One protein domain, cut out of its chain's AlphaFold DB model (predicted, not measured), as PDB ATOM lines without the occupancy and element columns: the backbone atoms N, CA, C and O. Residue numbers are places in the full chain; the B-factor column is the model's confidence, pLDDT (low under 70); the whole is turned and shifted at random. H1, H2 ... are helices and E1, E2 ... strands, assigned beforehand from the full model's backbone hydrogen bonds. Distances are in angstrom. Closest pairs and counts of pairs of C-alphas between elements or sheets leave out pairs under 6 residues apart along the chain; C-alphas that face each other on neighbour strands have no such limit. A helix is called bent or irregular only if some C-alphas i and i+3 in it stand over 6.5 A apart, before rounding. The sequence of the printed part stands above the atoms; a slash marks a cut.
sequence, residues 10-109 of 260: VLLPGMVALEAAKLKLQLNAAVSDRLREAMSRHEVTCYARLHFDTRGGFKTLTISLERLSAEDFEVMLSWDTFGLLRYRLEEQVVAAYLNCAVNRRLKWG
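Overview. This is residues 10 to 109 of the 260 residues of an uncharacterized protein of Salipiger pacificus (UniProt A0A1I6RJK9). A strongly twisted three-stranded sheet has two helices over one of its faces: H1 over the edge strand E2, and the long H3 over E3 and E1. The opposite face has no named helix, and the small helix H2 is at one end of the elongated whole. The printed part has 100 residues, with three named helices and three named strands in the order H1 H2 E1 E2 E3 H3. The sheet's order is E2 E1 E3, antiparallel throughout, and the class is mixed, helices and strands. The whole is only just compact, close to loose, with a radius of gyration of the C-alphas of 14.9 A, and is a rod of 53 by 22 by 21 A.

Arrangement. H1, residues 12 to 30, is on the sheet at a height of 7.8 A. It lies over E2, residues 58 to 64, and runs along it at 14 degrees on the local plane; the closest C-alphas are those of Met 15 and Leu 61, 6.1 A apart. H2, residues 33 to 39, is not on the sheet. E1, residues 43 to 52, is the inner strand and forms a hairpin with E2, their directions at 154 degrees; N 49 and O 62 are 2.9 A apart, within hydrogen-bond range. E3, residues 73 to 78, is antiparallel to E1 at 142 degrees, with N 46 and O 75 at 2.8 A. H3, residues 79 to 109, is on the same face as H1, forming two layers, helices on one face of a sheet. Its closest C-alpha pair with E3 is Val 75 and Gln 92, 6.6 A apart. With residues 85 to 93 alone, H3 touches residues 13 to 21 of H1, at a steep tilt of 45 degrees, opposite ways; the closest C-alphas, Ala 20 and Arg 86, are 5.4 A apart. H2 and H3 are close but not clearly touching, with Met 39 and Trp 79 C-alphas 6.8 A apart. Every O i to N i+4 pair is within hydrogen-bond range in H1, against 23 of 27 in H3 and 1 of 3 in H2, where 2 of 4 O i to N i+3 pairs are.

Along the chain. H1 begins at C-alpha 12 (-48.617, 5.769, -0.986) and is 26.5 A long. H2 has 7 residues, E1 is 28.6 A long, E2 18.5 A and E3 16.6 A. H3 is 41.5 A long, ends at C-alpha 109 (-28.603, 8.207, 14.725), and has a kink of 82 degrees near residue 86; it is irregular, C-alphas 83 and 86 being 8.2 A apart.

Size, cuts and confidence. The farthest C-alphas, of Arg 34 and Gly 109, are 53.8 A apart. The printed part has no cut and no long link. Mean pLDDT of the printed part is 75.2; 35 residues are under 70, among them 31 to 42 and 105 to 109.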
ATOM      1  N   VAL A  10     -49.442   9.421   3.043       60.12
ATOM      2  CA  VAL A  10     -50.847   9.562   2.610       60.12
ATOM      3  C   VAL A  10     -51.011   9.296   1.107       60.12
ATOM      4  O   VAL A  10     -52.035   8.783   0.668       60.12
ATOM      5  N   LEU A  11     -49.981   9.605   0.313       63.56
ATOM      6  CA  LEU A  11     -49.964   9.387  -1.134       63.56
ATOM      7  C   LEU A  11     -49.677   7.930  -1.535       63.56
ATOM      8  O   LEU A  11     -49.968   7.559  -2.670       63.56
ATOM      9  N   LEU A  12     -49.105   7.109  -0.646       66.00
ATOM     10  CA  LEU A  12     -48.617   5.769  -0.986       66.00
ATOM     11  C   LEU A  12     -49.733   4.850  -1.515       66.00
ATOM     12  O   LEU A  12     -49.539   4.300  -2.598       66.00
ATOM     13  N   PRO A  13     -50.921   4.745  -0.881       65.44
ATOM     14  CA  PRO A  13     -51.989   3.876  -1.387       65.44
ATOM     15  C   PRO A  13     -52.498   4.300  -2.772       65.44
ATOM     16  O   PRO A  13     -52.780   3.459  -3.626       65.44
ATOM     17  N   GLY A  14     -52.585   5.613  -3.021       59.88
ATOM     18  CA  GLY A  14     -52.986   6.154  -4.323       59.88
ATOM     19  C   GLY A  14     -51.965   5.850  -5.421       59.88
ATOM     20  O   GLY A  14     -52.343   5.470  -6.529       59.88
ATOM     21  N   MET A  15     -50.672   5.946  -5.099       74.12
ATOM     22  CA  MET A  15     -49.588   5.614  -6.028       74.12
ATOM     23  C   MET A  15     -49.514   4.109  -6.308       74.12
ATOM     24  O   MET A  15     -49.355   3.716  -7.458       74.12
ATOM     25  N   VAL A  16     -49.709   3.264  -5.292       70.19
ATOM     26  CA  VAL A  16     -49.810   1.807  -5.468       70.19
ATOM     27  C   VAL A  16     -50.974   1.448  -6.390       70.19
ATOM     28  O   VAL A  16     -50.806   0.641  -7.301       70.19
ATOM     29  N   ALA A  17     -52.147   2.062  -6.205       68.62
ATOM     30  CA  ALA A  17     -53.299   1.812  -7.067       68.62
ATOM     31  C   ALA A  17     -53.036   2.218  -8.529       68.62
ATOM     32  O   ALA A  17     -53.387   1.471  -9.445       68.62
ATOM     33  N   LEU A  18     -52.389   3.369  -8.745       75.31
ATOM     34  CA  LEU A  18     -52.004   3.850 -10.072       75.31
ATOM     35  C   LEU A  18     -51.011   2.895 -10.752       75.31
ATOM     36  O   LEU A  18     -51.229   2.486 -11.893       75.31
ATOM     37  N   GLU A  19     -49.933   2.528 -10.060       87.06
ATOM     38  CA  GLU A  19     -48.891   1.659 -10.613       87.06
ATOM     39  C   GLU A  19     -49.402   0.228 -10.827       87.06
ATOM     40  O   GLU A  19     -49.105  -0.372 -11.856       87.06
ATOM     41  N   ALA A  20     -50.271  -0.286  -9.949       79.44
ATOM     42  CA  ALA A  20     -50.955  -1.558 -10.175       79.44
ATOM     43  C   ALA A  20     -51.799  -1.529 -11.458       79.44
ATOM     44  O   ALA A  20     -51.770  -2.481 -12.233       79.44
ATOM     45  N   ALA A  21     -52.547  -0.448 -11.711       78.94
ATOM     46  CA  ALA A  21     -53.353  -0.320 -12.924       78.94
ATOM     47  C   ALA A  21     -52.482  -0.275 -14.192       78.94
ATOM     48  O   ALA A  21     -52.782  -0.968 -15.166       78.94
ATOM     49  N   LYS A  22     -51.375   0.479 -14.165       87.44
ATOM     50  CA  LYS A  22     -50.399   0.516 -15.267       87.44
ATOM     51  C   LYS A  22     -49.781  -0.855 -15.520       87.44
ATOM     52  O   LYS A  22     -49.739  -1.301 -16.664       87.44
ATOM     53  N   LEU A  23     -49.359  -1.537 -14.458       84.25
ATOM     54  CA  LEU A  23     -48.749  -2.856 -14.552       84.25
ATOM     55  C   LEU A  23     -49.733  -3.892 -15.102       84.25
ATOM     56  O   LEU A  23     -49.361  -4.677 -15.968       84.25
ATOM     57  N   LYS A  24     -51.013  -3.848 -14.694       83.94
ATOM     58  CA  LYS A  24     -52.062  -4.692 -15.295       83.94
ATOM     59  C   LYS A  24     -52.184  -4.464 -16.796       83.94
ATOM     60  O   LYS A  24     -52.280  -5.432 -17.541       83.94
ATOM     61  N   LEU A  25     -52.188  -3.207 -17.242       83.94
ATOM     62  CA  LEU A  25     -52.276  -2.877 -18.668       83.94
ATOM     63  C   LEU A  25     -51.064  -3.401 -19.445       83.94
ATOM     64  O   LEU A  25     -51.242  -4.008 -20.497       83.94
ATOM     65  N   GLN A  26     -49.855  -3.219 -18.910       83.06
ATOM     66  CA  GLN A  26     -48.621  -3.721 -19.524       83.06
ATOM     67  C   GLN A  26     -48.606  -5.250 -19.613       83.06
ATOM     68  O   GLN A  26     -48.336  -5.803 -20.675       83.06
ATOM     69  N   LEU A  27     -48.961  -5.933 -18.523       79.38
ATOM     70  CA  LEU A  27     -49.027  -7.391 -18.468       79.38
ATOM     71  C   LEU A  27     -50.112  -7.955 -19.397       79.38
ATOM     72  O   LEU A  27     -49.869  -8.936 -20.096       79.38
ATOM     73  N   ASN A  28     -51.278  -7.310 -19.482       78.25
ATOM     74  CA  ASN A  28     -52.336  -7.702 -20.418       78.25
ATOM     75  C   ASN A  28     -51.926  -7.505 -21.882       78.25
ATOM     76  O   ASN A  28     -52.278  -8.329 -22.722       78.25
ATOM     77  N   ALA A  29     -51.183  -6.438 -22.190       78.38
ATOM     78  CA  ALA A  29     -50.677  -6.191 -23.538       78.38
ATOM     79  C   ALA A  29     -49.569  -7.179 -23.942       78.38
ATOM     80  O   ALA A  29     -49.436  -7.500 -25.121       78.38
ATOM     81  N   ALA A  30     -48.788  -7.672 -22.976       70.69
ATOM     82  CA  ALA A  30     -47.669  -8.580 -23.217       70.69
ATOM     83  C   ALA A  30     -48.074 -10.063 -23.355       70.69
ATOM     84  O   ALA A  30     -47.296 -10.857 -23.882       70.69
ATOM     85  N   VAL A  31     -49.266 -10.460 -22.890       68.44
ATOM     86  CA  VAL A  31     -49.650 -11.877 -22.738       68.44
ATOM     87  C   VAL A  31     -50.865 -12.230 -23.604       68.44
ATOM     88  O   VAL A  31     -51.963 -11.709 -23.396       68.44
ATOM     89  N   SER A  32     -50.693 -13.175 -24.540       63.81
ATOM     90  CA  SER A  32     -51.799 -13.741 -25.330       63.81
ATOM     91  C   SER A  32     -52.734 -14.601 -24.465       63.81
ATOM     92  O   SER A  32     -52.302 -15.194 -23.476       63.81
ATOM     93  N   ASP A  33     -54.014 -14.717 -24.837       60.72
ATOM     94  CA  ASP A  33     -55.025 -15.426 -24.029       60.72
ATOM     95  C   ASP A  33     -54.658 -16.901 -23.753       60.72
ATOM     96  O   ASP A  33     -54.884 -17.395 -22.651       60.72
ATOM     97  N   ARG A  34     -53.997 -17.579 -24.705       51.22
ATOM     98  CA  ARG A  34     -53.493 -18.961 -24.545       51.22
ATOM     99  C   ARG A  34     -52.288 -19.070 -23.607       51.22
ATOM    100  O   ARG A  34     -52.102 -20.096 -22.962       51.22
ATOM    101  N   LEU A  35     -51.460 -18.027 -23.532       58.88
ATOM    102  CA  LEU A  35     -50.324 -17.971 -22.613       58.88
ATOM    103  C   LEU A  35     -50.811 -17.695 -21.181       58.88
ATOM    104  O   LEU A  35     -50.234 -18.203 -20.230       58.88
ATOM    105  N   ARG A  36     -51.922 -16.963 -21.031       61.38
ATOM    106  CA  ARG A  36     -52.533 -16.619 -19.739       61.38
ATOM    107  C   ARG A  36     -53.019 -17.853 -18.961       61.38
ATOM    108  O   ARG A  36     -52.799 -17.927 -17.756       61.38
ATOM    109  N   GLU A  37     -53.590 -18.851 -19.643       55.81
ATOM    110  CA  GLU A  37     -53.943 -20.148 -19.033       55.81
ATOM    111  C   GLU A  37     -52.705 -20.944 -18.588       55.81
ATOM    112  O   GLU A  37     -52.686 -21.489 -17.483       55.81
ATOM    113  N   ALA A  38     -51.644 -20.960 -19.401       54.66
ATOM    114  CA  ALA A  38     -50.390 -21.641 -19.074       54.66
ATOM    115  C   ALA A  38     -49.596 -20.941 -17.948       54.66
ATOM    116  O   ALA A  38     -48.923 -21.607 -17.164       54.66
ATOM    117  N   MET A  39     -49.701 -19.611 -17.844       57.31
ATOM    118  CA  MET A  39     -48.990 -18.779 -16.864       57.31
ATOM    119  C   MET A  39     -49.636 -18.737 -15.477       57.31
ATOM    120  O   MET A  39     -48.983 -18.276 -14.546       57.31
ATOM    121  N   SER A  40     -50.854 -19.260 -15.295       56.12
ATOM    122  CA  SER A  40     -51.492 -19.394 -13.971       56.12
ATOM    123  C   SER A  40     -50.596 -20.082 -12.924       56.12
ATOM    124  O   SER A  40     -50.719 -19.826 -11.741       56.12
ATOM    125  N   ARG A  41     -49.602 -20.877 -13.345       56.59
ATOM    126  CA  ARG A  41     -48.636 -21.551 -12.455       56.59
ATOM    127  C   ARG A  41     -47.324 -20.789 -12.214       56.59
ATOM    128  O   ARG A  41     -46.394 -21.368 -11.652       56.59
ATOM    129  N   HIS A  42     -47.192 -19.549 -12.679       69.50
ATOM    130  CA  HIS A  42     -45.936 -18.798 -12.623       69.50
ATOM    131  C   HIS A  42     -46.040 -17.499 -11.821       69.50
ATOM    132  O   HIS A  42     -47.077 -16.841 -11.758       69.50
ATOM    133  N   GLU A  43     -44.925 -17.137 -11.197       78.19
ATOM    134  CA  GLU A  43     -44.721 -15.838 -10.570       78.19
ATOM    135  C   GLU A  43     -44.060 -14.899 -11.583       78.19
ATOM    136  O   GLU A  43     -43.207 -15.308 -12.372       78.19
ATOM    137  N   VAL A  44     -44.474 -13.637 -11.583       78.94
ATOM    138  CA  VAL A  44     -43.821 -12.556 -12.317       78.94
ATOM    139  C   VAL A  44     -43.044 -11.728 -11.314       78.94
ATOM    140  O   VAL A  44     -43.619 -11.162 -10.383       78.94
ATOM    141  N   THR A  45     -41.740 -11.629 -11.529       84.06
ATOM    142  CA  THR A  45     -40.901 -10.683 -10.801       84.06
ATOM    143  C   THR A  45     -41.009  -9.321 -11.472       84.06
ATOM    144  O   THR A  45     -40.799  -9.179 -12.675       84.06
ATOM    145  N   CYS A  46     -41.362  -8.313 -10.689       87.75
ATOM    146  CA  CYS A  46     -41.310  -6.908 -11.067       87.75
ATOM    147  C   CYS A  46     -40.343  -6.178 -10.141       87.75
ATOM    148  O   CYS A  46     -39.940  -6.690  -9.098       87.75
ATOM    149  N   TYR A  47     -39.996  -4.957 -10.511       91.06
ATOM    150  CA  TYR A  47     -39.061  -4.122  -9.783       91.06
ATOM    151  C   TYR A  47     -39.751  -2.817  -9.425       91.06
ATOM    152  O   TYR A  47     -40.305  -2.139 -10.289       91.06
ATOM    153  N   ALA A  48     -39.754  -2.478  -8.142       91.81
ATOM    154  CA  ALA A  48     -40.350  -1.259  -7.630       91.81
ATOM    155  C   ALA A  48     -39.274  -0.328  -7.069       91.81
ATOM    156  O   ALA A  48     -38.265  -0.769  -6.519       91.81
ATOM    157  N   ARG A  49     -39.512   0.982  -7.175       94.19
ATOM    158  CA  ARG A  49     -38.670   2.012  -6.559       94.19
ATOM    159  C   ARG A  49     -39.505   3.046  -5.834       94.19
ATOM    160  O   ARG A  49     -40.427   3.632  -6.402       94.19
ATOM    161  N   LEU A  50     -39.122   3.308  -4.589       90.69
ATOM    162  CA  LEU A  50     -39.614   4.430  -3.802       90.69
ATOM    163  C   LEU A  50     -38.718   5.643  -4.049       90.69
ATOM    164  O   LEU A  50     -37.508   5.581  -3.849       90.69
ATOM    165  N   HIS A  51     -39.316   6.756  -4.451       90.81
ATOM    166  CA  HIS A  51     -38.612   8.015  -4.663       90.81
ATOM    167  C   HIS A  51     -38.877   8.951  -3.500       90.81
ATOM    168  O   HIS A  51     -40.026   9.141  -3.090       90.81
ATOM    169  N   PHE A  52     -37.817   9.584  -3.015       86.06
ATOM    170  CA  PHE A  52     -37.873  10.510  -1.898       86.06
ATOM    171  C   PHE A  52     -37.352  11.891  -2.311       86.06
ATOM    172  O   PHE A  52     -36.540  12.013  -3.228       86.06
ATOM    173  N   ASP A  53     -37.839  12.948  -1.665       83.38
ATOM    174  CA  ASP A  53     -37.302  14.297  -1.843       83.38
ATOM    175  C   ASP A  53     -35.960  14.487  -1.099       83.38
ATOM    176  O   ASP A  53     -35.453  13.589  -0.428       83.38
ATOM    177  N   THR A  54     -35.366  15.680  -1.191       76.06
ATOM    178  CA  THR A  54     -34.095  16.001  -0.511       76.06
ATOM    179  C   THR A  54     -34.205  16.006   1.016       76.06
ATOM    180  O   THR A  54     -33.205  15.871   1.717       76.06
ATOM    181  N   ARG A  55     -35.424  16.127   1.550       69.06
ATOM    182  CA  ARG A  55     -35.752  15.985   2.973       69.06
ATOM    183  C   ARG A  55     -36.196  14.561   3.302       69.06
ATOM    184  O   ARG A  55     -36.596  14.297   4.435       69.06
ATOM    185  N   GLY A  56     -36.065  13.641   2.348       70.00
ATOM    186  CA  GLY A  56     -36.479  12.242   2.341       70.00
ATOM    187  C   GLY A  56     -37.955  11.986   2.668       70.00
ATOM    188  O   GLY A  56     -38.304  10.920   3.177       70.00
ATOM    189  N   GLY A  57     -38.819  12.961   2.397       75.06
ATOM    190  CA  GLY A  57     -40.254  12.736   2.292       75.06
ATOM    191  C   GLY A  57     -40.557  11.881   1.062       75.06
ATOM    192  O   GLY A  57     -39.917  12.031   0.024       75.06
ATOM    193  N   PHE A  58     -41.514  10.957   1.171       77.94
ATOM    194  CA  PHE A  58     -41.938  10.141   0.031       77.94
ATOM    195  C   PHE A  58     -42.564  11.019  -1.060       77.94
ATOM    196  O   PHE A  58     -43.443  11.831  -0.771       77.94
ATOM    197  N   LYS A  59     -42.127  10.824  -2.308       86.88
ATOM    198  CA  LYS A  59     -42.561  11.599  -3.474       86.88
ATOM    199  C   LYS A  59     -43.385  10.751  -4.441       86.88
ATOM    200  O   LYS A  59     -44.516  11.117  -4.752       86.88
ATOM    201  N   THR A  60     -42.830   9.640  -4.924       91.44
ATOM    202  CA  THR A  60     -43.468   8.781  -5.937       91.44
ATOM    203  C   THR A  60     -43.056   7.319  -5.789       91.44
ATOM    204  O   THR A  60     -42.021   7.009  -5.205       91.44
ATOM    205  N   LEU A  61     -43.855   6.427  -6.367       92.25
ATOM    206  CA  LEU A  61     -43.548   5.011  -6.571       92.25
ATOM    207  C   LEU A  61     -43.491   4.758  -8.079       92.25
ATOM    208  O   LEU A  61     -44.320   5.295  -8.811       92.25
ATOM    209  N   THR A  62     -42.537   3.952  -8.532       93.50
ATOM    210  CA  THR A  62     -42.470   3.482  -9.924       93.50
ATOM    211  C   THR A  62     -42.297   1.979  -9.950       93.50
ATOM    212  O   THR A  62     -41.504   1.467  -9.158       93.50
ATOM    213  N   ILE A  63     -42.988   1.294 -10.862       91.25
ATOM    214  CA  ILE A  63     -42.865  -0.156 -11.040       91.25
ATOM    215  C   ILE A  63     -42.568  -0.494 -12.499       91.25
ATOM    216  O   ILE A  63     -43.185   0.057 -13.410       91.25
ATOM    217  N   SER A  64     -41.635  -1.416 -12.712       87.38
ATOM    218  CA  SER A  64     -41.211  -1.895 -14.026       87.38
ATOM    219  C   SER A  64     -41.058  -3.416 -14.056       87.38
ATOM    220  O   SER A  64     -40.838  -4.062 -13.034       87.38
ATOM    221  N   LEU A  65     -41.165  -3.998 -15.252       85.88
ATOM    222  CA  LEU A  65     -40.879  -5.422 -15.488       85.88
ATOM    223  C   LEU A  65     -39.372  -5.716 -15.528       85.88
ATOM    224  O   LEU A  65     -38.948  -6.849 -15.339       85.88
ATOM    225  N   GLU A  66     -38.562  -4.684 -15.748       85.81
ATOM    226  CA  GLU A  66     -37.107  -4.761 -15.804       85.81
ATOM    227  C   GLU A  66     -36.492  -3.978 -14.653       85.81
ATOM    228  O   GLU A  66     -37.055  -2.978 -14.193       85.81
ATOM    229  N   ARG A  67     -35.314  -4.408 -14.206       89.06
ATOM    230  CA  ARG A  67     -34.546  -3.680 -13.204       89.06
ATOM    231  C   ARG A  67     -33.850  -2.493 -13.863       89.06
ATOM    232  O   ARG A  67     -33.001  -2.677 -14.729       89.06
ATOM    233  N   LEU A  68     -34.183  -1.282 -13.425       87.75
ATOM    234  CA  LEU A  68     -33.662  -0.027 -13.974       87.75
ATOM    235  C   LEU A  68     -32.594   0.619 -13.073       87.75
ATOM    236  O   LEU A  68     -31.904   1.539 -13.503       87.75
ATOM    237  N   SER A  69     -32.466   0.194 -11.812       90.25
ATOM    238  CA  SER A  69     -31.427   0.642 -10.873       90.25
ATOM    239  C   SER A  69     -31.073  -0.428  -9.847       90.25
ATOM    240  O   SER A  69     -31.835  -1.350  -9.553       90.25
ATOM    241  N   ALA A  70     -29.912  -0.243  -9.224       86.94
ATOM    242  CA  ALA A  70     -29.511  -0.973  -8.031       86.94
ATOM    243  C   ALA A  70     -30.472  -0.744  -6.846       86.94
ATOM    244  O   ALA A  70     -30.648  -1.657  -6.047       86.94
ATOM    245  N   GLU A  71     -31.111   0.429  -6.762       84.75
ATOM    246  CA  GLU A  71     -32.061   0.797  -5.693       84.75
ATOM    247  C   GLU A  71     -33.453   0.169  -5.846       84.75
ATOM    248  O   GLU A  71     -34.295   0.314  -4.959       84.75
ATOM    249  N   ASP A  72     -33.711  -0.501  -6.969       88.44
ATOM    250  CA  ASP A  72     -34.966  -1.217  -7.162       88.44
ATOM    251  C   ASP A  72     -35.034  -2.429  -6.233       88.44
ATOM    252  O   ASP A  72     -34.057  -3.175  -6.096       88.44
ATOM    253  N   PHE A  73     -36.206  -2.648  -5.641       88.44
ATOM    254  CA  PHE A  73     -36.515  -3.854  -4.886       88.44
ATOM    255  C   PHE A  73     -37.481  -4.735  -5.667       88.44
ATOM    256  O   PHE A  73     -38.323  -4.257  -6.431       88.44
ATOM    257  N   GLU A  74     -37.335  -6.039  -5.478       89.00
ATOM    258  CA  GLU A  74     -38.166  -7.028  -6.143       89.00
ATOM    259  C   GLU A  74     -39.563  -7.056  -5.530       89.00
ATOM    260  O   GLU A  74     -39.745  -6.989  -4.314       89.00
ATOM    261  N   VAL A  75     -40.551  -7.156  -6.411       85.00
ATOM    262  CA  VAL A  75     -41.946  -7.394  -6.084       85.00
ATOM    263  C   VAL A  75     -42.361  -8.653  -6.821       85.00
ATOM    264  O   VAL A  75     -42.321  -8.696  -8.052       85.00
ATOM    265  N   MET A  76     -42.776  -9.673  -6.081       84.62
ATOM    266  CA  MET A  76     -43.250 -10.918  -6.673       84.62
ATOM    267  C   MET A  76     -44.764 -10.907  -6.803       84.62
ATOM    268  O   MET A  76     -45.489 -10.596  -5.853       84.62
ATOM    269  N   LEU A  77     -45.242 -11.258  -7.990       81.62
ATOM    270  CA  LEU A  77     -46.654 -11.267  -8.328       81.62
ATOM    271  C   LEU A  77     -47.050 -12.654  -8.809       81.62
ATOM    272  O   LEU A  77     -46.523 -13.139  -9.801       81.62
ATOM    273  N   SER A  78     -48.024 -13.276  -8.154       77.81
ATOM    274  CA  SER A  78     -48.626 -14.506  -8.669       77.81
ATOM    275  C   SER A  78     -49.785 -14.172  -9.608       77.81
ATOM    276  O   SER A  78     -50.660 -13.367  -9.255       77.81
ATOM    277  N   TRP A  79     -49.823 -14.825 -10.774       73.62
ATOM    278  CA  TRP A  79     -50.939 -14.717 -11.719       73.62
ATOM    279  C   TRP A  79     -52.277 -15.153 -11.109       73.62
ATOM    280  O   TRP A  79     -53.300 -14.535 -11.409       73.62
ATOM    281  N   ASP A  80     -52.274 -16.105 -10.174       67.19
ATOM    282  CA  ASP A  80     -53.478 -16.539  -9.448       67.19
ATOM    283  C   ASP A  80     -54.106 -15.402  -8.630       67.19
ATOM    284  O   ASP A  80     -55.313 -15.361  -8.387       67.19
ATOM    285  N   THR A  81     -53.290 -14.425  -8.233       66.44
ATOM    286  CA  THR A  81     -53.716 -13.259  -7.449       66.44
ATOM    287  C   THR A  81     -53.820 -11.981  -8.280       66.44
ATOM    288  O   THR A  81     -53.985 -10.898  -7.720       66.44
ATOM    289  N   PHE A  82     -53.791 -12.073  -9.613       70.94
ATOM    290  CA  PHE A  82     -53.798 -10.909 -10.507       70.94
ATOM    291  C   PHE A  82     -55.031 -10.004 -10.321       70.94
ATOM    292  O   PHE A  82     -54.944  -8.772 -10.399       70.94
ATOM    293  N   GLY A  83     -56.187 -10.586  -9.975       66.62
ATOM    294  CA  GLY A  83     -57.381  -9.831  -9.575       66.62
ATOM    295  C   GLY A  83     -57.123  -8.908  -8.375       66.62
ATOM    296  O   GLY A  83     -57.539  -7.748  -8.385       66.62
ATOM    297  N   LEU A  84     -56.320  -9.376  -7.419       68.81
ATOM    298  CA  LEU A  84     -55.947  -8.712  -6.166       68.81
ATOM    299  C   LEU A  84     -54.589  -7.993  -6.228       68.81
ATOM    300  O   LEU A  84     -54.068  -7.598  -5.186       68.81
ATOM    301  N   LEU A  85     -54.029  -7.784  -7.427       69.31
ATOM    302  CA  LEU A  85     -52.681  -7.236  -7.627       69.31
ATOM    303  C   LEU A  85     -52.380  -5.998  -6.776       69.31
ATOM    304  O   LEU A  85     -51.304  -5.896  -6.198       69.31
ATOM    305  N   ARG A  86     -53.338  -5.067  -6.679       72.56
ATOM    306  CA  ARG A  86     -53.191  -3.849  -5.877       72.56
ATOM    307  C   ARG A  86     -52.819  -4.172  -4.429       72.56
ATOM    308  O   ARG A  86     -51.885  -3.576  -3.919       72.56
ATOM    309  N   TYR A  87     -53.538  -5.093  -3.791       66.75
ATOM    310  CA  TYR A  87     -53.343  -5.420  -2.378       66.75
ATOM    311  C   TYR A  87     -52.002  -6.117  -2.141       66.75
ATOM    312  O   TYR A  87     -51.299  -5.792  -1.192       66.75
ATOM    313  N   ARG A  88     -51.608  -7.020  -3.049       72.88
ATOM    314  CA  ARG A  88     -50.302  -7.699  -2.994       72.88
ATOM    315  C   ARG A  88     -49.133  -6.752  -3.201       72.88
ATOM    316  O   ARG A  88     -48.089  -6.903  -2.573       72.88
ATOM    317  N   LEU A  89     -49.321  -5.780  -4.082       72.06
ATOM    318  CA  LEU A  89     -48.340  -4.740  -4.304       72.06
ATOM    319  C   LEU A  89     -48.252  -3.796  -3.101       72.06
ATOM    320  O   LEU A  89     -47.154  -3.433  -2.695       72.06
ATOM    321  N   GLU A  90     -49.392  -3.420  -2.521       72.88
ATOM    322  CA  GLU A  90     -49.463  -2.560  -1.339       72.88
ATOM    323  C   GLU A  90     -48.675  -3.151  -0.172       72.88
ATOM    324  O   GLU A  90     -47.836  -2.461   0.394       72.88
ATOM    325  N   GLU A  91     -48.864  -4.438   0.113       70.50
ATOM    326  CA  GLU A  91     -48.150  -5.173   1.163       70.50
ATOM    327  C   GLU A  91     -46.620  -5.081   1.006       70.50
ATOM    328  O   GLU A  91     -45.914  -4.632   1.912       70.50
ATOM    329  N   GLN A  92     -46.102  -5.422  -0.179       80.62
ATOM    330  CA  GLN A  92     -44.659  -5.429  -0.455       80.62
ATOM    331  C   GLN A  92     -44.062  -4.014  -0.483       80.62
ATOM    332  O   GLN A  92     -42.965  -3.778   0.026       80.62
ATOM    333  N   VAL A  93     -44.795  -3.045  -1.035       73.44
ATOM    334  CA  VAL A  93     -44.369  -1.641  -1.095       73.44
ATOM    335  C   VAL A  93     -44.372  -0.995   0.293       73.44
ATOM    336  O   VAL A  93     -43.465  -0.222   0.608       73.44
ATOM    337  N   VAL A  94     -45.356  -1.311   1.139       71.44
ATOM    338  CA  VAL A  94     -45.407  -0.849   2.533       71.44
ATOM    339  C   VAL A  94     -44.225  -1.412   3.318       71.44
ATOM    340  O   VAL A  94     -43.522  -0.640   3.971       71.44
ATOM    341  N   ALA A  95     -43.936  -2.711   3.198       69.62
ATOM    342  CA  ALA A  95     -42.774  -3.321   3.842       69.62
ATOM    343  C   ALA A  95     -41.456  -2.654   3.400       69.62
ATOM    344  O   ALA A  95     -40.632  -2.275   4.236       69.62
ATOM    345  N   ALA A  96     -41.282  -2.422   2.096       73.94
ATOM    346  CA  ALA A  96     -40.120  -1.711   1.569       73.94
ATOM    347  C   ALA A  96     -40.023  -0.269   2.101       73.94
ATOM    348  O   ALA A  96     -38.938   0.178   2.480       73.94
ATOM    349  N   TYR A  97     -41.146   0.449   2.202       74.81
ATOM    350  CA  TYR A  97     -41.173   1.798   2.767       74.81
ATOM    351  C   TYR A  97     -40.740   1.811   4.234       74.81
ATOM    352  O   TYR A  97     -39.914   2.642   4.618       74.81
ATOM    353  N   LEU A  98     -41.269   0.889   5.041       67.31
ATOM    354  CA  LEU A  98     -40.901   0.762   6.448       67.31
ATOM    355  C   LEU A  98     -39.402   0.475   6.590       67.31
ATOM    356  O   LEU A  98     -38.726   1.163   7.354       67.31
ATOM    357  N   ASN A  99     -38.853  -0.426   5.772       71.94
ATOM    358  CA  ASN A  99     -37.416  -0.704   5.735       71.94
ATOM    359  C   ASN A  99     -36.591   0.547   5.395       71.94
ATOM    360  O   ASN A  99     -35.622   0.865   6.090       71.94
ATOM    361  N   CYS A 100     -36.981   1.306   4.366       72.19
ATOM    362  CA  CYS A 100     -36.319   2.566   4.021       72.19
ATOM    363  C   CYS A 100     -36.389   3.585   5.168       72.19
ATOM    364  O   CYS A 100     -35.389   4.234   5.484       72.19
ATOM    365  N   ALA A 101     -37.550   3.724   5.808       66.81
ATOM    366  CA  ALA A 101     -37.757   4.665   6.899       66.81
ATOM    367  C   ALA A 101     -36.941   4.298   8.149       66.81
ATOM    368  O   ALA A 101     -36.333   5.182   8.757       66.81
ATOM    369  N   VAL A 102     -36.864   3.014   8.502       67.31
ATOM    370  CA  VAL A 102     -36.024   2.517   9.601       67.31
ATOM    371  C   VAL A 102     -34.549   2.749   9.286       67.31
ATOM    372  O   VAL A 102     -33.863   3.417  10.057       67.31
ATOM    373  N   ASN A 103     -34.067   2.312   8.119       67.44
ATOM    374  CA  ASN A 103     -32.675   2.520   7.700       67.44
ATOM    375  C   ASN A 103     -32.274   3.998   7.719       67.44
ATOM    376  O   ASN A 103     -31.153   4.356   8.086       67.44
ATOM    377  N   ARG A 104     -33.209   4.880   7.373       71.69
ATOM    378  CA  ARG A 104     -32.999   6.320   7.450       71.69
ATOM    379  C   ARG A 104     -32.853   6.818   8.884       71.69
ATOM    380  O   ARG A 104     -31.949   7.602   9.160       71.69
ATOM    381  N   ARG A 105     -33.704   6.357   9.798       65.94
ATOM    382  CA  ARG A 105     -33.591   6.675  11.227       65.94
ATOM    383  C   ARG A 105     -32.271   6.176  11.816       65.94
ATOM    384  O   ARG A 105     -31.639   6.913  12.568       65.94
ATOM    385  N   LEU A 106     -31.806   4.992  11.402       61.28
ATOM    386  CA  LEU A 106     -30.478   4.471  11.758       61.28
ATOM    387  C   LEU A 106     -29.359   5.391  11.271       61.28
ATOM    388  O   LEU A 106     -28.437   5.709  12.021       61.28
ATOM    389  N   LYS A 107     -29.446   5.832  10.012       64.94
ATOM    390  CA  LYS A 107     -28.483   6.765   9.426       64.94
ATOM    391  C   LYS A 107     -28.443   8.081  10.204       64.94
ATOM    392  O   LYS A 107     -27.354   8.529  10.541       64.94
ATOM    393  N   TRP A 108     -29.597   8.637  10.573       65.38
ATOM    394  CA  TRP A 108     -29.660   9.833  11.416       65.38
ATOM    395  C   TRP A 108     -29.012   9.639  12.779       65.38
ATOM    396  O   TRP A 108     -28.231  10.490  13.186       65.38
ATOM    397  N   GLY A 109     -29.272   8.518  13.458       56.53
ATOM    398  CA  GLY A 109     -28.603   8.207  14.725       56.53
ATOM    399  C   GLY A 109     -27.074   8.230  14.599       56.53
ATOM    400  O   GLY A 109     -26.391   8.800  15.443       56.53
TER     401      GLY A 109